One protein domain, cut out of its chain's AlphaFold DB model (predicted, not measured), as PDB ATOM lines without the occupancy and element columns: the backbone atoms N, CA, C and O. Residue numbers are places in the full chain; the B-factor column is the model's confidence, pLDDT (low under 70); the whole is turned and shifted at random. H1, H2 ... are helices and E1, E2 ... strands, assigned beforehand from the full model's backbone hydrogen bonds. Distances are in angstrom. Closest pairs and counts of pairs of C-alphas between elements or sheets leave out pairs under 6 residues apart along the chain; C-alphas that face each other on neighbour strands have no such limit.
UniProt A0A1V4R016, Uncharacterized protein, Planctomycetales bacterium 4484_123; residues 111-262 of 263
ATOM      1  N   LYS A 111     137.914 163.594 237.033       47.19
ATOM      2  CA  LYS A 111     137.100 164.340 236.068       47.19
ATOM      3  C   LYS A 111     137.500 163.932 234.671       47.19
ATOM      4  O   LYS A 111     138.682 164.002 234.328       47.19
ATOM      5  N   ILE A 112     136.519 163.540 233.872       52.09
ATOM      6  CA  ILE A 112     136.777 163.018 232.540       52.09
ATOM      7  C   ILE A 112     136.254 164.029 231.525       52.09
ATOM      8  O   ILE A 112     135.092 164.042 231.133       52.09
ATOM      9  N   TYR A 113     137.146 164.929 231.128       52.00
ATOM     10  CA  TYR A 113     136.879 165.907 230.085       52.00
ATOM     11  C   TYR A 113     137.335 165.351 228.738       52.00
ATOM     12  O   TYR A 113     138.512 165.027 228.571       52.00
ATOM     13  N   PHE A 114     136.422 165.284 227.771       55.78
ATOM     14  CA  PHE A 114     136.734 164.836 226.421       55.78
ATOM     15  C   PHE A 114     136.518 165.965 225.422       55.78
ATOM     16  O   PHE A 114     135.400 166.421 225.187       55.78
ATOM     17  N   HIS A 115     137.600 166.366 224.769       54.34
ATOM     18  CA  HIS A 115     137.496 167.058 223.498       54.34
ATOM     19  C   HIS A 115     137.563 166.006 222.396       54.34
ATOM     20  O   HIS A 115     138.625 165.433 222.150       54.34
ATOM     21  N   LEU A 116     136.430 165.729 221.761       55.00
ATOM     22  CA  LEU A 116     136.400 164.848 220.608       55.00
ATOM     23  C   LEU A 116     136.491 165.731 219.365       55.00
ATOM     24  O   LEU A 116     135.495 166.305 218.945       55.00
ATOM     25  N   GLY A 117     137.700 165.873 218.814       54.06
ATOM     26  CA  GLY A 117     137.863 166.439 217.473       54.06
ATOM     27  C   GLY A 117     137.252 165.518 216.409       54.06
ATOM     28  O   GLY A 117     136.810 164.417 216.734       54.06
ATOM     29  N   ASN A 118     137.272 165.951 215.140       61.12
ATOM     30  CA  ASN A 118     136.613 165.310 213.991       61.12
ATOM     31  C   ASN A 118     136.340 163.794 214.132       61.12
ATOM     32  O   ASN A 118     137.155 162.920 213.798       61.12
ATOM     33  N   LEU A 119     135.116 163.521 214.577       59.69
ATOM     34  CA  LEU A 119     134.590 162.230 215.002       59.69
ATOM     35  C   LEU A 119     134.576 161.170 213.888       59.69
ATOM     36  O   LEU A 119     134.668 159.968 214.161       59.69
ATOM     37  N   TYR A 120     134.543 161.633 212.634       59.75
ATOM     38  CA  TYR A 120     134.599 160.821 211.417       59.75
ATOM     39  C   TYR A 120     135.969 160.190 211.164       59.75
ATOM     40  O   TYR A 120     136.077 159.221 210.416       59.75
ATOM     41  N   THR A 121     137.021 160.744 211.768       69.56
ATOM     42  CA  THR A 121     138.399 160.248 211.619       69.56
ATOM     43  C   THR A 121     138.928 159.556 212.870       69.56
ATOM     44  O   THR A 121     139.967 158.902 212.806       69.56
ATOM     45  N   ALA A 122     138.202 159.664 213.986       72.00
ATOM     46  CA  ALA A 122     138.567 159.050 215.252       72.00
ATOM     47  C   ALA A 122     138.431 157.521 215.181       72.00
ATOM     48  O   ALA A 122     137.361 156.974 214.882       72.00
ATOM     49  N   THR A 123     139.523 156.826 215.488       80.94
ATOM     50  CA  THR A 123     139.549 155.370 215.620       80.94
ATOM     51  C   THR A 123     138.858 154.931 216.913       80.94
ATOM     52  O   THR A 123     138.568 155.737 217.794       80.94
ATOM     53  N   ALA A 124     138.615 153.627 217.070       79.56
ATOM     54  CA  ALA A 124     138.082 153.092 218.325       79.56
ATOM     55  C   ALA A 124     138.988 153.397 219.538       79.56
ATOM     56  O   ALA A 124     138.488 153.614 220.640       79.56
ATOM     57  N   ALA A 125     140.309 153.458 219.336       79.31
ATOM     58  CA  ALA A 125     141.253 153.803 220.396       79.31
ATOM     59  C   ALA A 125     141.123 155.275 220.818       79.31
ATOM     60  O   ALA A 125     141.128 155.561 222.008       79.31
ATOM     61  N   ASP A 126     140.916 156.186 219.862       75.44
ATOM     62  CA  ASP A 126     140.727 157.621 220.137       75.44
ATOM     63  C   ASP A 126     139.418 157.906 220.895       75.44
ATOM     64  O   ASP A 126     139.278 158.934 221.552       75.44
ATOM     65  N   LYS A 127     138.459 156.977 220.814       78.50
ATOM     66  CA  LYS A 127     137.156 157.026 221.492       78.50
ATOM     67  C   LYS A 127     137.157 156.306 222.843       78.50
ATOM     68  O   LYS A 127     136.090 156.105 223.412       78.50
ATOM     69  N   THR A 128     138.319 155.892 223.347       84.12
ATOM     70  CA  THR A 128     138.431 155.147 224.605       84.12
ATOM     71  C   THR A 128     139.364 155.861 225.577       84.12
ATOM     72  O   THR A 128     140.511 156.145 225.241       84.12
ATOM     73  N   ALA A 129     138.911 156.079 226.812       80.00
ATOM     74  CA  ALA A 129     139.782 156.426 227.933       80.00
ATOM     75  C   ALA A 129     139.879 155.274 228.927       80.00
ATOM     76  O   ALA A 129     138.904 154.558 229.165       80.00
ATOM     77  N   ILE A 130     141.060 155.141 229.528       83.94
ATOM     78  CA  ILE A 130     141.306 154.263 230.666       83.94
ATOM     79  C   ILE A 130     141.643 155.140 231.871       83.94
ATOM     80  O   ILE A 130     142.504 156.015 231.771       83.94
ATOM     81  N   VAL A 131     140.951 154.918 232.985       80.44
ATOM     82  CA  VAL A 131     141.202 155.595 234.262       80.44
ATOM     83  C   VAL A 131     141.649 154.551 235.269       80.44
ATOM     84  O   VAL A 131     140.875 153.670 235.644       80.44
ATOM     85  N   ASP A 132     142.899 154.655 235.699       81.81
ATOM     86  CA  ASP A 132     143.485 153.753 236.682       81.81
ATOM     87  C   ASP A 132     143.221 154.237 238.112       81.81
ATOM     88  O   ASP A 132     143.184 155.439 238.412       81.81
ATOM     89  N   GLY A 133     143.081 153.278 239.018       82.12
ATOM     90  CA  GLY A 133     143.009 153.546 240.439       82.12
ATOM     91  C   GLY A 133     143.273 152.315 241.286       82.12
ATOM     92  O   GLY A 133     143.566 151.220 240.805       82.12
ATOM     93  N   SER A 134     143.155 152.507 242.588       83.88
ATOM     94  CA  SER A 134     143.221 151.432 243.564       83.88
ATOM     95  C   SER A 134     142.315 151.751 244.732       83.88
ATOM     96  O   SER A 134     142.166 152.920 245.094       83.88
ATOM     97  N   PHE A 135     141.786 150.712 245.365       78.50
ATOM     98  CA  PHE A 135     141.106 150.860 246.641       78.50
ATOM     99  C   PHE A 135     141.499 149.749 247.607       78.50
ATOM    100  O   PHE A 135     141.899 148.650 247.204       78.50
ATOM    101  N   ARG A 136     141.359 150.034 248.901       78.50
ATOM    102  CA  ARG A 136     141.527 149.057 249.972       78.50
ATOM    103  C   ARG A 136     140.360 149.140 250.940       78.50
ATOM    104  O   ARG A 136     140.001 150.226 251.383       78.50
ATOM    105  N   SER A 137     139.820 147.979 251.296       72.12
ATOM    106  CA  SER A 137     138.756 147.859 252.290       72.12
ATOM    107  C   SER A 137     138.957 146.648 253.193       72.12
ATOM    108  O   SER A 137     139.498 145.616 252.785       72.12
ATOM    109  N   ASN A 138     138.521 146.782 254.444       65.44
ATOM    110  CA  ASN A 138     138.390 145.677 255.394       65.44
ATOM    111  C   ASN A 138     137.029 144.958 255.298       65.44
ATOM    112  O   ASN A 138     136.853 143.947 255.980       65.44
ATOM    113  N   ASN A 139     136.132 145.426 254.426       66.88
ATOM    114  CA  ASN A 139     134.829 144.845 254.112       66.88
ATOM    115  C   ASN A 139     134.681 144.592 252.606       66.88
ATOM    116  O   ASN A 139     135.458 145.102 251.795       66.88
ATOM    117  N   GLY A 140     133.667 143.811 252.239       73.94
ATOM    118  CA  GLY A 140     133.235 143.731 250.851       73.94
ATOM    119  C   GLY A 140     132.710 145.070 250.370       73.94
ATOM    120  O   GLY A 140     131.965 145.721 251.098       73.94
ATOM    121  N   MET A 141     133.093 145.480 249.161       72.19
ATOM    122  CA  MET A 141     132.688 146.767 248.595       72.19
ATOM    123  C   MET A 141     132.041 146.589 247.226       72.19
ATOM    124  O   MET A 141     132.595 145.937 246.337       72.19
ATOM    125  N   TYR A 142     130.911 147.260 247.044       81.25
ATOM    126  CA  TYR A 142     130.503 147.748 245.743       81.25
ATOM    127  C   TYR A 142     131.289 149.010 245.419       81.25
ATOM    128  O   TYR A 142     131.459 149.893 246.264       81.25
ATOM    129  N   ILE A 143     131.728 149.110 244.174       85.44
ATOM    130  CA  ILE A 143     132.261 150.350 243.621       85.44
ATOM    131  C   ILE A 143     131.348 150.762 242.498       85.44
ATOM    132  O   ILE A 143     130.896 149.921 241.723       85.44
ATOM    133  N   GLY A 144     131.059 152.049 242.428       85.69
ATOM    134  CA  GLY A 144     130.140 152.564 241.452       85.69
ATOM    135  C   GLY A 144     130.576 153.858 240.813       85.69
ATOM    136  O   GLY A 144     131.504 154.541 241.249       85.69
ATOM    137  N   ILE A 145     129.845 154.168 239.755       85.94
ATOM    138  CA  ILE A 145     129.873 155.447 239.070       85.94
ATOM    139  C   ILE A 145     128.519 156.100 239.301       85.94
ATOM    140  O   ILE A 145     127.502 155.636 238.776       85.94
ATOM    141  N   SER A 146     128.510 157.135 240.136       83.31
ATOM    142  CA  SER A 146     127.315 157.894 240.465       83.31
ATOM    143  C   SER A 146     127.077 158.992 239.441       83.31
ATOM    144  O   SER A 146     127.980 159.749 239.067       83.31
ATOM    145  N   PHE A 147     125.817 159.072 239.033       81.19
ATOM    146  CA  PHE A 147     125.243 160.108 238.191       81.19
ATOM    147  C   PHE A 147     124.336 161.027 239.028       81.19
ATOM    148  O   PHE A 147     123.369 161.592 238.507       81.19
ATOM    149  N   ASP A 148     124.593 161.147 240.334       72.69
ATOM    150  CA  ASP A 148     123.830 162.042 241.200       72.69
ATOM    151  C   ASP A 148     123.894 163.495 240.694       72.69
ATOM    152  O   ASP A 148     124.888 163.952 240.125       72.69
ATOM    153  N   GLY A 149     122.781 164.213 240.832       69.88
ATOM    154  CA  GLY A 149     122.609 165.546 240.253       69.88
ATOM    155  C   GLY A 149     122.419 165.578 238.728       69.88
ATOM    156  O   GLY A 149     122.303 166.667 238.163       69.88
ATOM    157  N   THR A 150     122.347 164.424 238.054       74.94
ATOM    158  CA  THR A 150     121.949 164.325 236.638       74.94
ATOM    159  C   THR A 150     120.497 163.856 236.491       74.94
ATOM    160  O   THR A 150     119.837 163.494 237.463       74.94
ATOM    161  N   SER A 151     119.986 163.842 235.257       81.94
ATOM    162  CA  SER A 151     118.660 163.305 234.934       81.94
ATOM    163  C   SER A 151     118.649 161.792 234.676       81.94
ATOM    164  O   SER A 151     117.656 161.303 234.145       81.94
ATOM    165  N   LYS A 152     119.741 161.064 234.960       86.44
ATOM    166  CA  LYS A 152     119.855 159.637 234.621       86.44
ATOM    167  C   LYS A 152     119.020 158.754 235.537       86.44
ATOM    168  O   LYS A 152     119.005 158.921 236.754       86.44
ATOM    169  N   THR A 153     118.366 157.785 234.915       90.50
ATOM    170  CA  THR A 153     117.460 156.811 235.522       90.50
ATOM    171  C   THR A 153     117.794 155.399 235.035       90.50
ATOM    172  O   THR A 153     118.662 155.216 234.182       90.50
ATOM    173  N   ALA A 154     117.096 154.388 235.557       89.88
ATOM    174  CA  ALA A 154     117.298 153.001 235.138       89.88
ATOM    175  C   ALA A 154     116.989 152.789 233.644       89.88
ATOM    176  O   ALA A 154     117.701 152.045 232.978       89.88
ATOM    177  N   ASP A 155     116.002 153.505 233.093       93.19
ATOM    178  CA  ASP A 155     115.616 153.416 231.675       93.19
ATOM    179  C   ASP A 155     116.720 153.910 230.717       93.19
ATOM    180  O   ASP A 155     116.713 153.605 229.513       93.19
ATOM    181  N   ASP A 156     117.684 154.668 231.243       95.06
ATOM    182  CA  ASP A 156     118.846 155.161 230.507       95.06
ATOM    183  C   ASP A 156     119.996 154.144 230.460       95.06
ATOM    184  O   ASP A 156     120.942 154.336 229.698       95.06
ATOM    185  N   MET A 157     119.921 153.061 231.236       95.62
ATOM    186  CA  MET A 157     120.938 152.011 231.289       95.62
ATOM    187  C   MET A 157     120.545 150.876 230.341       95.62
ATOM    188  O   MET A 157     119.428 150.364 230.401       95.62
ATOM    189  N   LEU A 158     121.436 150.486 229.428       96.69
ATOM    190  CA  LEU A 158     121.129 149.415 228.478       96.69
ATOM    191  C   LEU A 158     121.420 148.036 229.069       96.69
ATOM    192  O   LEU A 158     122.450 147.819 229.710       96.69
ATOM    193  N   GLU A 159     120.561 147.081 228.718       95.94
ATOM    194  CA  GLU A 159     120.683 145.667 229.069       95.94
ATOM    195  C   GLU A 159     120.811 144.777 227.819       95.94
ATOM    196  O   GLU A 159     120.343 145.123 226.732       95.94
ATOM    197  N   ASP A 160     121.433 143.605 227.965       91.44
ATOM    198  CA  ASP A 160     121.745 142.649 226.887       91.44
ATOM    199  C   ASP A 160     120.550 141.790 226.411       91.44
ATOM    200  O   ASP A 160     120.722 140.788 225.712       91.44
ATOM    201  N   GLY A 161     119.325 142.160 226.794       88.38
ATOM    202  CA  GLY A 161     118.100 141.402 226.521       88.38
ATOM    203  C   GLY A 161     117.874 140.196 227.442       88.38
ATOM    204  O   GLY A 161     116.782 139.627 227.419       88.38
ATOM    205  N   SER A 162     118.858 139.830 228.272       91.56
ATOM    206  CA  SER A 162     118.727 138.829 229.344       91.56
ATOM    207  C   SER A 162     118.579 139.466 230.730       91.56
ATOM    208  O   SER A 162     118.550 138.747 231.725       91.56
ATOM    209  N   GLY A 163     118.477 140.796 230.792       88.88
ATOM    210  CA  GLY A 163     118.387 141.560 232.035       88.88
ATOM    211  C   GLY A 163     119.739 141.955 232.632       88.88
ATOM    212  O   GLY A 163     119.767 142.485 233.735       88.88
ATOM    213  N   ASN A 164     120.864 141.686 231.953       92.62
ATOM    214  CA  ASN A 164     122.175 142.111 232.449       92.62
ATOM    215  C   ASN A 164     122.549 143.458 231.847       92.62
ATOM    216  O   ASN A 164     122.460 143.634 230.628       92.62
ATOM    217  N   TYR A 165     123.058 144.374 232.669       96.19
ATOM    218  CA  TYR A 165     123.580 145.640 232.175       96.19
ATOM    219  C   TYR A 165     124.757 145.428 231.222       96.19
ATOM    220  O   TYR A 165     125.605 144.556 231.405       96.19
ATOM    221  N   THR A 166     124.835 146.269 230.197       97.00
ATOM    222  CA  THR A 166     125.951 146.265 229.239       97.00
ATOM    223  C   THR A 166     127.063 147.234 229.642       97.00
ATOM    224  O   THR A 166     128.157 147.187 229.073       97.00
ATOM    225  N   GLY A 167     126.777 148.120 230.602       95.88
ATOM    226  CA  GLY A 167     127.595 149.282 230.950       95.88
ATOM    227  C   GLY A 167     127.352 150.497 230.054       95.88
ATOM    228  O   GLY A 167     127.977 151.531 230.272       95.88
ATOM    229  N   GLU A 168     126.481 150.396 229.047       96.81
ATOM    230  CA  GLU A 168     126.118 151.520 228.186       96.81
ATOM    231  C   GLU A 168     125.031 152.392 228.825       96.81
ATOM    232  O   GLU A 168     124.005 151.899 229.294       96.81
ATOM    233  N   VAL A 169     125.274 153.701 228.814       94.88
ATOM    234  CA  VAL A 169     124.429 154.751 229.379       94.88
ATOM    235  C   VAL A 169     124.012 155.687 228.255       94.88
ATOM    236  O   VAL A 169     124.871 156.287 227.596       94.88
ATOM    237  N   LYS A 170     122.702 155.830 228.045       94.69
ATOM    238  CA  LYS A 170     122.137 156.711 227.016       94.69
ATOM    239  C   LYS A 170     122.486 158.156 227.297       94.69
ATOM    240  O   LYS A 170     122.408 158.576 228.452       94.69
ATOM    241  N   ASP A 171     122.815 158.922 226.261       91.88
ATOM    242  CA  ASP A 171     122.937 160.387 226.326       91.88
ATOM    243  C   ASP A 171     123.806 160.894 227.496       91.88
ATOM    244  O   ASP A 171     123.476 161.883 228.156       91.88
ATOM    245  N   ALA A 172     124.851 160.149 227.863       87.00
ATOM    246  CA  ALA A 172     125.669 160.434 229.042       87.00
ATOM    247  C   ALA A 172     126.640 161.594 228.803       87.00
ATOM    248  O   ALA A 172     126.894 162.391 229.706       87.00
ATOM    249  N   MET A 173     127.160 161.698 227.580       83.62
ATOM    250  CA  MET A 173     128.004 162.808 227.151       83.62
ATOM    251  C   MET A 173     127.126 163.907 226.584       83.62
ATOM    252  O   MET A 173     126.430 163.681 225.598       83.62
ATOM    253  N   VAL A 174     127.178 165.092 227.191       84.81
ATOM    254  CA  VAL A 174     126.345 166.234 226.791       84.81
ATOM    255  C   VAL A 174     127.211 167.296 226.130       84.81
ATOM    256  O   VAL A 174     128.277 167.655 226.650       84.81
ATOM    257  N   GLY A 175     126.756 167.787 224.980       82.56
ATOM    258  CA  GLY A 175     127.413 168.843 224.229       82.56
ATOM    259  C   GLY A 175     127.462 170.155 225.007       82.56
ATOM    260  O   GLY A 175     126.673 170.427 225.911       82.56
ATOM    261  N   THR A 176     128.441 170.988 224.677       80.88
ATOM    262  CA  THR A 176     128.554 172.340 225.233       80.88
ATOM    263  C   THR A 176     128.693 173.352 224.112       80.88
ATOM    264  O   THR A 176     127.788 174.143 223.876       80.88
ATOM    265  N   ILE A 177     129.814 173.327 223.401       78.00
ATOM    266  CA  ILE A 177     130.122 174.281 222.339       78.00
ATOM    267  C   ILE A 177     130.801 173.534 221.192       78.00
ATOM    268  O   ILE A 177     131.693 172.720 221.437       78.00
ATOM    269  N   ASP A 178     130.396 173.814 219.957       79.69
ATOM    270  CA  ASP A 178     131.010 173.252 218.755       79.69
ATOM    271  C   ASP A 178     132.325 173.951 218.370       79.69
ATOM    272  O   ASP A 178     132.731 174.967 218.942       79.69
ATOM    273  N   VAL A 179     133.002 173.430 217.346       72.75
ATOM    274  CA  VAL A 179     134.269 174.001 216.845       72.75
ATOM    275  C   VAL A 179     134.149 175.432 216.287       72.75
ATOM    276  O   VAL A 179     135.162 176.106 216.102       72.75
ATOM    277  N   LEU A 180     132.929 175.916 216.026       79.06
ATOM    278  CA  LEU A 180     132.629 177.270 215.550       79.06
ATOM    279  C   LEU A 180     132.138 178.204 216.671       79.06
ATOM    280  O   LEU A 180     131.824 179.365 216.396       79.06
ATOM    281  N   GLY A 181     132.070 177.734 217.920       79.69
ATOM    282  CA  GLY A 181     131.585 178.516 219.057       79.69
ATOM    283  C   GLY A 181     130.059 178.525 219.227       79.69
ATOM    284  O   GLY A 181     129.549 179.348 219.989       79.69
ATOM    285  N   ARG A 182     129.320 177.663 218.520       85.88
ATOM    286  CA  ARG A 182     127.859 177.534 218.630       85.88
ATOM    287  C   ARG A 182     127.487 176.593 219.770       85.88
ATOM    288  O   ARG A 182     128.182 175.615 220.019       85.88
ATOM    289  N   ASP A 183     126.375 176.892 220.429       87.88
ATOM    290  CA  ASP A 183     125.797 176.033 221.460       87.88
ATOM    291  C   ASP A 183     125.302 174.714 220.847       87.88
ATOM    292  O   ASP A 183     124.579 174.723 219.848       87.88
ATOM    293  N   ILE A 184     125.715 173.601 221.452       86.56
ATOM    294  CA  ILE A 184     125.299 172.237 221.102       86.56
ATOM    295  C   ILE A 184     124.793 171.483 222.337       86.56
ATOM    296  O   ILE A 184     124.879 170.263 222.398       86.56
ATOM    297  N   SER A 185     124.269 172.177 223.352       86.19
ATOM    298  CA  SER A 185     123.782 171.536 224.582       86.19
ATOM    299  C   SER A 185     122.585 170.599 224.386       86.19
ATOM    300  O   SER A 185     122.218 169.884 225.313       86.19
ATOM    301  N   SER A 186     121.941 170.637 223.217       89.31
ATOM    302  CA  SER A 186     120.904 169.680 222.815       89.31
ATOM    303  C   SER A 186     121.464 168.375 222.252       89.31
ATOM    304  O   SER A 186     120.699 167.439 222.048       89.31
ATOM    305  N   GLU A 187     122.761 168.331 221.956       87.94
ATOM    306  CA  GLU A 187     123.441 167.159 221.422       87.94
ATOM    307  C   GLU A 187     123.930 166.271 222.567       87.94
ATOM    308  O   GLU A 187     124.513 166.750 223.549       87.94
ATOM    309  N   SER A 188     123.744 164.964 222.420       89.44
ATOM    310  CA  SER A 188     124.236 163.975 223.370       89.44
ATOM    311  C   SER A 188     124.545 162.651 222.694       89.44
ATOM    312  O   SER A 188     124.039 162.361 221.614       89.44
ATOM    313  N   PHE A 189     125.380 161.844 223.344       89.25
ATOM    314  CA  PHE A 189     125.630 160.479 222.901       89.25
ATOM    315  C   PHE A 189     125.912 159.515 224.048       89.25
ATOM    316  O   PHE A 189     126.173 159.908 225.193       89.25
ATOM    317  N   ASN A 190     125.859 158.228 223.713       92.88
ATOM    318  CA  ASN A 190     125.989 157.141 224.667       92.88
ATOM    319  C   ASN A 190     127.444 156.950 225.106       92.88
ATOM    320  O   ASN A 190     128.391 157.150 224.344       92.88
ATOM    321  N   VAL A 191     127.629 156.492 226.337       90.50
ATOM    322  CA  VAL A 191     128.940 156.072 226.844       90.50
ATOM    323  C   VAL A 191     128.829 154.666 227.374       90.50
ATOM    324  O   VAL A 191     127.855 154.346 228.043       90.50
ATOM    325  N   LYS A 192     129.848 153.846 227.133       95.25
ATOM    326  CA  LYS A 192     129.982 152.543 227.772       95.25
ATOM    327  C   LYS A 192     131.082 152.566 228.819       95.25
ATOM    328  O   LYS A 192     132.220 152.911 228.511       95.25
ATOM    329  N   ILE A 193     130.734 152.184 230.042       93.69
ATOM    330  CA  ILE A 193     131.634 152.142 231.191       93.69
ATOM    331  C   ILE A 193     131.788 150.690 231.632       93.69
ATOM    332  O   ILE A 193     130.800 150.002 231.886       93.69
ATOM    333  N   LEU A 194     133.030 150.226 231.720       96.69
ATOM    334  CA  LEU A 194     133.385 148.888 232.185       96.69
ATOM    335  C   LEU A 194     134.469 148.986 233.256       96.69
ATOM    336  O   LEU A 194     135.303 149.892 233.215       96.69
ATOM    337  N   LEU A 195     134.494 148.020 234.170       95.50
ATOM    338  CA  LEU A 195     135.499 147.921 235.227       95.50
ATOM    339  C   LEU A 195     136.331 146.655 235.036       95.50
ATOM    340  O   LEU A 195     135.790 145.591 234.746       95.50
ATOM    341  N   ALA A 196     137.636 146.752 235.234       96.25
ATOM    342  CA  ALA A 196     138.506 145.602 235.446       96.25
ATOM    343  C   ALA A 196     139.211 145.749 236.796       96.25
ATOM    344  O   ALA A 196     139.522 146.864 237.213       96.25
ATOM    345  N   TRP A 197     139.489 144.632 237.461       94.62
ATOM    346  CA  TRP A 197     140.277 144.594 238.691       94.62
ATOM    347  C   TRP A 197     141.297 143.466 238.625       94.62
ATOM    348  O   TRP A 197     140.972 142.370 238.183       94.62
ATOM    349  N   ASP A 198     142.539 143.735 239.022       93.62
ATOM    350  CA  ASP A 198     143.620 142.738 239.117       93.62
ATOM    351  C   ASP A 198     143.720 141.764 237.914       93.62
ATOM    352  O   ASP A 198     144.062 140.591 238.049       93.62
ATOM    353  N   GLY A 199     143.411 142.253 236.705       91.06
ATOM    354  CA  GLY A 199     143.437 141.463 235.470       91.06
ATOM    355  C   GLY A 199     142.178 140.637 235.156       91.06
ATOM    356  O   GLY A 199     142.235 139.803 234.254       91.06
ATOM    357  N   SER A 200     141.037 140.877 235.817       90.94
ATOM    358  CA  SER A 200     139.747 140.169 235.651       90.94
ATOM    359  C   SER A 200     139.109 140.236 234.253       90.94
ATOM    360  O   SER A 200     138.039 139.669 234.027       90.94
ATOM    361  N   GLY A 201     139.703 140.979 233.320       96.19
ATOM    362  CA  GLY A 201     139.027 141.433 232.108       96.19
ATOM    363  C   GLY A 201     137.954 142.488 232.401       96.19
ATOM    364  O   GLY A 201     137.660 142.793 233.557       96.19
ATOM    365  N   TRP A 202     137.387 143.057 231.337       97.06
ATOM    366  CA  TRP A 202     136.377 144.113 231.421       97.06
ATOM    367  C   TRP A 202     135.008 143.548 231.789       97.06
ATOM    368  O   TRP A 202     134.477 142.702 231.070       97.06
ATOM    369  N   GLN A 203     134.435 144.056 232.873       97.12
ATOM    370  CA  GLN A 203     133.160 143.621 233.423       97.12
ATOM    371  C   GLN A 203     132.122 144.748 233.323       97.12
ATOM    372  O   GLN A 203     132.438 145.906 233.640       97.12
ATOM    373  N   PRO A 204     130.888 144.444 232.887       96.69
ATOM    374  CA  PRO A 204     129.776 145.373 233.010       96.69
ATOM    375  C   PRO A 204     129.339 145.513 234.477       96.69
ATOM    376  O   PRO A 204     129.730 144.696 235.318       96.69
ATOM    377  N   PRO A 205     128.553 146.551 234.800       95.44
ATOM    378  CA  PRO A 205     127.966 146.688 236.124       95.44
ATOM    379  C   PRO A 205     126.962 145.562 236.383       95.44
ATOM    380  O   PRO A 205     126.379 144.995 235.460       95.44
ATOM    381  N   VAL A 206     126.770 145.241 237.658       93.31
ATOM    382  CA  VAL A 206     125.824 144.221 238.124       93.31
ATOM    383  C   VAL A 206     124.486 144.816 238.547       93.31
ATOM    384  O   VAL A 206     123.516 144.076 238.656       93.31
ATOM    385  N   ASP A 207     124.435 146.128 238.788       91.19
ATOM    386  CA  ASP A 207     123.228 146.818 239.239       91.19
ATOM    387  C   ASP A 207     123.223 148.303 238.831       91.19
ATOM    388  O   ASP A 207     124.287 148.904 238.629       91.19
ATOM    389  N   PHE A 208     122.033 148.900 238.755       91.81
ATOM    390  CA  PHE A 208     121.834 150.345 238.740       91.81
ATOM    391  C   PHE A 208     120.841 150.741 239.827       91.81
ATOM    392  O   PHE A 208     119.687 150.314 239.833       91.81
ATOM    393  N   GLY A 209     121.244 151.667 240.688       84.75
ATOM    394  CA  GLY A 209     120.308 152.221 241.645       84.75
ATOM    395  C   GLY A 209     120.987 152.911 242.801       84.75
ATOM    396  O   GLY A 209     121.921 153.696 242.633       84.75
ATOM    397  N   THR A 210     120.450 152.648 243.983       77.44
ATOM    398  CA  THR A 210     120.850 153.325 245.208       77.44
ATOM    399  C   THR A 210     121.755 152.428 246.039       77.44
ATOM    400  O   THR A 210     121.510 151.231 246.143       77.44
ATOM    401  N   GLY A 211     122.792 153.003 246.645       65.31
ATOM    402  CA  GLY A 211     123.646 152.281 247.584       65.31
ATOM    403  C   GLY A 211     122.888 151.827 248.836       65.31
ATOM    404  O   GLY A 211     121.812 152.337 249.151       65.31
ATOM    405  N   ALA A 212     123.506 150.919 249.590       58.06
ATOM    406  CA  ALA A 212     122.981 150.268 250.795       58.06
ATOM    407  C   ALA A 212     122.156 151.157 251.753       58.06
ATOM    408  O   ALA A 212     121.161 150.711 252.317       58.06
ATOM    409  N   SER A 213     122.557 152.417 251.947       58.25
ATOM    410  CA  SER A 213     121.932 153.345 252.901       58.25
ATOM    411  C   SER A 213     120.978 154.372 252.285       58.25
ATOM    412  O   SER A 213     120.533 155.279 252.987       58.25
ATOM    413  N   GLY A 214     120.675 154.302 250.987       62.56
ATOM    414  CA  GLY A 214     119.809 155.307 250.362       62.56
ATOM    415  C   GLY A 214     120.526 156.600 249.947       62.56
ATOM    416  O   GLY A 214     119.904 157.475 249.356       62.56
ATOM    417  N   THR A 215     121.805 156.762 250.302       65.81
ATOM    418  CA  THR A 215     122.514 158.058 250.236       65.81
ATOM    419  C   THR A 215     123.289 158.282 248.944       65.81
ATOM    420  O   THR A 215     123.524 159.424 248.563       65.81
ATOM    421  N   ILE A 216     123.672 157.201 248.267       68.75
ATOM    422  CA  ILE A 216     124.378 157.238 246.989       68.75
ATOM    423  C   ILE A 216     123.366 156.864 245.915       68.75
ATOM    424  O   ILE A 216     122.991 155.699 245.809       68.75
ATOM    425  N   LEU A 217     122.882 157.856 245.175       78.25
ATOM    426  CA  LEU A 217     121.785 157.706 244.220       78.25
ATOM    427  C   LEU A 217     122.300 157.499 242.792       78.25
ATOM    428  O   LEU A 217     123.451 157.817 242.487       78.25
ATOM    429  N   ASN A 218     121.422 156.993 241.921       82.81
ATOM    430  CA  ASN A 218     121.615 156.908 240.468       82.81
ATOM    431  C   ASN A 218     123.006 156.390 240.090       82.81
ATOM    432  O   ASN A 218     123.783 157.099 239.455       82.81
ATOM    433  N   THR A 219     123.362 155.200 240.564       84.38
ATOM    434  CA  THR A 219     124.728 154.682 240.473       84.38
ATOM    435  C   THR A 219     124.754 153.343 239.761       84.38
ATOM    436  O   THR A 219     123.979 152.454 240.102       84.38
ATOM    437  N   LEU A 220     125.665 153.197 238.797       91.38
ATOM    438  CA  LEU A 220     126.048 151.887 238.272       91.38
ATOM    439  C   LEU A 220     126.996 151.223 239.262       91.38
ATOM    440  O   LEU A 220     127.983 151.848 239.644       91.38
ATOM    441  N   TRP A 221     126.722 149.981 239.647       90.00
ATOM    442  CA  TRP A 221     127.483 149.260 240.663       90.00
ATOM    443  C   TRP A 221     128.212 148.054 240.088       90.00
ATOM    444  O   TRP A 221     127.663 147.280 239.309       90.00
ATOM    445  N   TRP A 222     129.438 147.849 240.552       92.50
ATOM    446  CA  TRP A 222     130.240 146.659 240.325       92.50
ATOM    447  C   TRP A 222     130.548 146.000 241.660       92.50
ATOM    448  O   TRP A 222     130.969 146.663 242.611       92.50
ATOM    449  N   LEU A 223     130.387 144.680 241.708       89.69
ATOM    450  CA  LEU A 223     130.815 143.869 242.836       89.69
ATOM    451  C   LEU A 223     132.220 143.327 242.556       89.69
ATOM    452  O   LEU A 223     132.386 142.295 241.902       89.69
ATOM    453  N   VAL A 224     133.240 144.049 243.020       88.19
ATOM    454  CA  VAL A 224     134.640 143.675 242.778       88.19
ATOM    455  C   VAL A 224     134.951 142.372 243.501       88.19
ATOM    456  O   VAL A 224     134.756 142.267 244.709       88.19
ATOM    457  N   ASN A 225     135.428 141.377 242.747       89.62
ATOM    458  CA  ASN A 225     135.834 140.073 243.270       89.62
ATOM    459  C   ASN A 225     134.797 139.461 244.239       89.62
ATOM    460  O   ASN A 225     135.138 139.039 245.339       89.62
ATOM    461  N   ASN A 226     133.516 139.476 243.845       85.94
ATOM    462  CA  ASN A 226     132.385 138.989 244.647       85.94
ATOM    463  C   ASN A 226     132.256 139.636 246.042       85.94
ATOM    464  O   ASN A 226     131.686 139.031 246.948       85.94
ATOM    465  N   GLY A 227     132.767 140.858 246.226       81.25
ATOM    466  CA  GLY A 227     132.688 141.564 247.501       81.25
ATOM    467  C   GLY A 227     133.689 141.050 248.527       81.25
ATOM    468  O   GLY A 227     133.445 141.140 249.726       81.25
ATOM    469  N   GLU A 228     134.813 140.484 248.099       84.75
ATOM    470  CA  GLU A 228     135.881 140.159 249.036       84.75
ATOM    471  C   GLU A 228     136.559 141.435 249.564       84.75
ATOM    472  O   GLU A 228     136.700 142.444 248.872       84.75
ATOM    473  N   LYS A 229     136.984 141.390 250.830       81.75
ATOM    474  CA  LYS A 229     137.815 142.440 251.429       81.75
ATOM    475  C   LYS A 229     139.254 142.305 250.947       81.75
ATOM    476  O   LYS A 229     139.772 141.195 250.825       81.75
ATOM    477  N   GLY A 230     139.947 143.422 250.772       82.88
ATOM    478  CA  GLY A 230     141.309 143.381 250.261       82.88
ATOM    479  C   GLY A 230     141.806 144.714 249.737       82.88
ATOM    480  O   GLY A 230     141.265 145.773 250.046       82.88
ATOM    481  N   SER A 231     142.897 144.645 248.984       89.88
ATOM    482  CA  SER A 231     143.435 145.753 248.196       89.88
ATOM    483  C   SER A 231     143.358 145.354 246.734       89.88
ATOM    484  O   SER A 231     143.801 144.257 246.400       89.88
ATOM    485  N   TYR A 232     142.821 146.235 245.903       89.88
ATOM    486  CA  TYR A 232     142.558 145.964 244.498       89.88
ATOM    487  C   TYR A 232     143.100 147.105 243.648       89.88
ATOM    488  O   TYR A 232     142.923 148.280 243.990       89.88
ATOM    489  N   ASN A 233     143.718 146.761 242.521       91.50
ATOM    490  CA  ASN A 233     143.974 147.721 241.454       91.50
ATOM    491  C   ASN A 233     142.805 147.654 240.484       91.50
ATOM    492  O   ASN A 233     142.438 146.569 240.031       91.50
ATOM    493  N   VAL A 234     142.235 148.807 240.162       90.38
ATOM    494  CA  VAL A 234     141.067 148.919 239.297       90.38
ATOM    495  C   VAL A 234     141.373 149.773 238.081       90.38
ATOM    496  O   VAL A 234     142.156 150.719 238.143       90.38
ATOM    497  N   GLN A 235     140.728 149.441 236.972       92.06
ATOM    498  CA  GLN A 235     140.779 150.216 235.743       92.06
ATOM    499  C   GLN A 235     139.355 150.420 235.245       92.06
ATOM    500  O   GLN A 235     138.619 149.452 235.052       92.06
ATOM    501  N   TRP A 236     138.977 151.667 235.005       88.88
ATOM    502  CA  TRP A 236     137.748 152.002 234.302       88.88
ATOM    503  C   TRP A 236     138.048 152.160 232.825       88.88
ATOM    504  O   TRP A 236     138.925 152.939 232.456       88.88
ATOM    505  N   LYS A 237     137.299 151.461 231.978       91.94
ATOM    506  CA  LYS A 237     137.290 151.687 230.535       91.94
ATOM    507  C   LYS A 237     136.033 152.447 230.158       91.94
ATOM    508  O   LYS A 237     134.930 152.009 230.469       91.94
ATOM    509  N   ILE A 238     136.224 153.564 229.468       87.94
ATOM    510  CA  ILE A 238     135.162 154.486 229.075       87.94
ATOM    511  C   ILE A 238     135.212 154.632 227.564       87.94
ATOM    512  O   ILE A 238     136.163 155.198 227.027       87.94
ATOM    513  N   GLU A 239     134.208 154.088 226.886       90.25
ATOM    514  CA  GLU A 239     134.085 154.098 225.430       90.25
ATOM    515  C   GLU A 239     132.999 155.088 225.012       90.25
ATOM    516  O   GLU A 239     131.857 155.013 225.467       90.25
ATOM    517  N   LEU A 240     133.357 156.012 224.127       86.75
ATOM    518  CA  LEU A 240     132.443 156.983 223.545       86.75
ATOM    519  C   LEU A 240     131.711 156.340 222.362       86.75
ATOM    520  O   LEU A 240     132.352 155.805 221.453       86.75
ATOM    521  N   LEU A 241     130.379 156.437 222.349       90.38
ATOM    522  CA  LEU A 241     129.511 155.854 221.319       90.38
ATOM    523  C   LEU A 241     128.674 156.931 220.595       90.38
ATOM    524  O   LEU A 241     127.444 156.907 220.652       90.38
ATOM    525  N   PRO A 242     129.320 157.903 219.929       85.25
ATOM    526  CA  PRO A 242     128.629 158.904 219.122       85.25
ATOM    527  C   PRO A 242     127.957 158.295 217.887       85.25
ATOM    528  O   PRO A 242     128.492 157.368 217.270       85.25
ATOM    529  N   ALA A 243     126.817 158.867 217.496       83.50
ATOM    530  CA  ALA A 243     126.171 158.562 216.224       83.50
ATOM    531  C   ALA A 243     127.022 159.040 215.031       83.50
ATOM    532  O   ALA A 243     127.921 159.873 215.172       83.50
ATOM    533  N   GLU A 244     126.737 158.521 213.834       78.81
ATOM    534  CA  GLU A 244     127.449 158.927 212.613       78.81
ATOM    535  C   GLU A 244     127.248 160.413 212.275       78.81
ATOM    536  O   GLU A 244     128.098 161.016 211.633       78.81
ATOM    537  N   ASP A 245     126.152 161.031 212.701       80.62
ATOM    538  CA  ASP A 245     125.819 162.436 212.458       80.62
ATOM    539  C   ASP A 245     126.106 163.361 213.654       80.62
ATOM    540  O   ASP A 245     125.709 164.525 213.638       80.62
ATOM    541  N   GLN A 246     126.842 162.876 214.661       84.00
ATOM    542  CA  GLN A 246     127.170 163.645 215.859       84.00
ATOM    543  C   GLN A 246     127.931 164.940 215.530       84.00
ATOM    544  O   GLN A 246     128.945 164.925 214.823       84.00
ATOM    545  N   ALA A 247     127.494 166.063 216.108       77.12
ATOM    546  CA  ALA A 247     128.162 167.350 215.931       77.12
ATOM    547  C   ALA A 247     129.614 167.339 216.456       77.12
ATOM    548  O   ALA A 247     129.899 166.825 217.538       77.12
ATOM    549  N   ASP A 248     130.536 167.962 215.719       75.19
ATOM    550  CA  ASP A 248     131.930 168.136 216.148       75.19
ATOM    551  C   ASP A 248     132.029 169.236 217.218       75.19
ATOM    552  O   ASP A 248     131.617 170.377 216.980       75.19
ATOM    553  N   GLY A 249     132.559 168.924 218.403       72.25
ATOM    554  CA  GLY A 249     132.540 169.866 219.516       72.25
ATOM    555  C   GLY A 249     133.019 169.332 220.861       72.25
ATOM    556  O   GLY A 249     133.538 168.227 221.001       72.25
ATOM    557  N   ASN A 250     132.841 170.169 221.879       74.75
ATOM    558  CA  ASN A 250     133.160 169.852 223.263       74.75
ATOM    559  C   ASN A 250     131.991 169.133 223.928       74.75
ATOM    560  O   ASN A 250     130.880 169.669 223.985       74.75
ATOM    561  N   TYR A 251     132.286 167.988 224.531       77.75
ATOM    562  CA  TYR A 251     131.332 167.210 225.304       77.75
ATOM    563  C   TYR A 251     131.871 166.997 226.711       77.75
ATOM    564  O   TYR A 251     133.082 166.916 226.929       77.75
ATOM    565  N   LYS A 252     130.970 166.925 227.685       73.50
ATOM    566  CA  LYS A 252     131.347 166.693 229.077       73.50
ATOM    567  C   LYS A 252     130.560 165.547 229.685       73.50
ATOM    568  O   LYS A 252     129.388 165.344 229.366       73.50
ATOM    569  N   PHE A 253     131.228 164.866 230.604       71.69
ATOM    570  CA  PHE A 253     130.671 163.851 231.473       71.69
ATOM    571  C   PHE A 253     131.375 163.965 232.825       71.69
ATOM    572  O   PHE A 253     132.592 163.813 232.909       71.69
ATOM    573  N   ASP A 254     130.612 164.283 233.870       67.44
ATOM    574  CA  ASP A 254     131.130 164.546 235.218       67.44
ATOM    575  C   ASP A 254     130.600 163.496 236.218       67.44
ATOM    576  O   ASP A 254     129.804 163.837 237.095       67.44
ATOM    577  N   PRO A 255     130.977 162.210 236.087       69.56
ATOM    578  CA  PRO A 255     130.614 161.198 237.070       69.56
ATOM    579  C   PRO A 255     131.394 161.368 238.376       69.56
ATOM    580  O   PRO A 255     132.503 161.907 238.389       69.56
ATOM    581  N   ALA A 256     130.867 160.797 239.457       72.19
ATOM    582  CA  ALA A 256     131.624 160.575 240.685       72.19
ATOM    583  C   ALA A 256     131.904 159.081 240.876       72.19
ATOM    584  O   ALA A 256     130.992 158.261 240.778       72.19
ATOM    585  N   VAL A 257     133.153 158.729 241.182       77.12
ATOM    586  CA  VAL A 257     133.442 157.396 241.720       77.12
ATOM    587  C   VAL A 257     132.933 157.357 243.155       77.12
ATOM    588  O   VAL A 257     133.140 158.298 243.921       77.12
ATOM    589  N   VAL A 258     132.221 156.292 243.490       74.81
ATOM    590  CA  VAL A 258     131.612 156.079 244.801       74.81
ATOM    591  C   VAL A 258     131.836 154.640 245.238       74.81
ATOM    592  O   VAL A 258     132.060 153.754 244.413       74.81
ATOM    593  N   ALA A 259     131.738 154.383 246.538       76.62
ATOM    594  CA  ALA A 259     131.811 153.036 247.078       76.62
ATOM    595  C   ALA A 259     130.791 152.846 248.199       76.62
ATOM    596  O   ALA A 259     130.482 153.781 248.942       76.62
ATOM    597  N   ALA A 260     130.272 151.628 248.316       66.25
ATOM    598  CA  ALA A 260     129.344 151.233 249.365       66.25
ATOM    599  C   ALA A 260     129.694 149.823 249.864       66.25
ATOM    600  O   ALA A 260     130.099 148.985 249.058       66.25
ATOM    601  N   PRO A 261     129.559 149.533 251.166       65.00
ATOM    602  CA  PRO A 261     129.773 148.184 251.670       65.00
ATOM    603  C   PRO A 261     128.719 147.216 251.118       65.00
ATOM    604  O   PRO A 261     127.578 147.601 250.853       65.00
ATOM    605  N   VAL A 262     129.106 145.952 250.964       63.53
ATOM    606  CA  VAL A 262     128.168 144.841 250.765       63.53
ATOM    607  C   VAL A 262     127.446 144.614 252.096       63.53
ATOM    608  O   VAL A 262     128.114 144.450 253.118       63.53
TER     609      VAL A 262
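What this domain is: This is residues 111 to 262 of the 263 residues of an uncharacterized protein of Planctomycetales bacterium 4484_123 (UniProt A0A1V4R016). The domain is a sandwich of two strongly twisted sheets, only partly face to face: a large one built on the long strands E2, E9, E6 and E5, and a smaller one of E7, E8, E3 and E11 over part of it. The chain changes sheets several times, and E10 of the large sheet runs on into E11 of the small one. The printed part has 152 residues, with strands E1 to E8, the short helix H1, then E9 to E11: mostly strand. The large sheet is branched, with E1, E2, E4, E5, E6, E9 and E10; the small one has the order E7, E8, E3, E11; both are antiparallel. The whole is compact, with a radius of gyration of the C-alphas of 16.1 A, yet elongated, spanning 51 by 30 by 30 A.

Where its parts are: Find C-alpha 112 at (136.777, 163.018, 232.540), where E1 begins and runs to residue 116. E2 takes residues 128 to 137, 28.6 A long, and E3 residues 141 to 146. Next come E4, residues 157 to 159, and E5, residues 165 to 178, which runs 31.6 A from C-alpha 165 at (123.580, 145.640, 232.175). E6 spans residues 188 to 197, 29.5 A; E7 is 207 to 209, E8 219 to 223 and H1 224 to 227. E9, residues 230 to 241, is 33.7 A long. E10 is 249 to 253, and E11, 256 to 261, ends at C-alpha 261, (129.773, 148.184, 251.670).

How they stand to each other: Start at E5, where E4 and E10 lie on one side and E6 on the other side. Look for N 158 and O 168 at 2.9 A between E4 and E5, a hairpin, N 176 and O 250 at 2.9 A between E5 and E10, and N 169 and O 191 at 2.8 A between E5 and E6, also a hairpin; E4, E5 and E6 form a meander, each strand the antiparallel neighbour of the one before. Beyond E6, E9 shows N 194 and O 237 at 2.9 A, and then edge strand E2 shows N 133 and O 234 at 2.9 A. Edge strand E1 faces E10, with C-alphas 115 and 250 at 5.2 A. In the small sheet, find N 209 and O 219 at 2.9 A between E7 and E8, a hairpin, N 222 and O 143 at 2.8 A between E8 and E3, and N 144 and O 258 at 2.8 A between E3 and E11. The facing parts of the two sheets are 9.1 A centre to centre. H1 only grazes both sheets with residues 224 to 227; it is too short for any O i to N i+4 pair, and its one O i to N i+3 pair is within hydrogen-bond range.

The domain as a whole: The C-alphas farthest apart, those of Asn 138 and Leu 180, are 51.2 A from each other. The printed part has no cut, and the link from E1 to E2, 11 residues, is long. Look for pLDDT under 70 at 25 residues, among them 111 to 121 and 211 to 216; the mean of the printed part is 81.8.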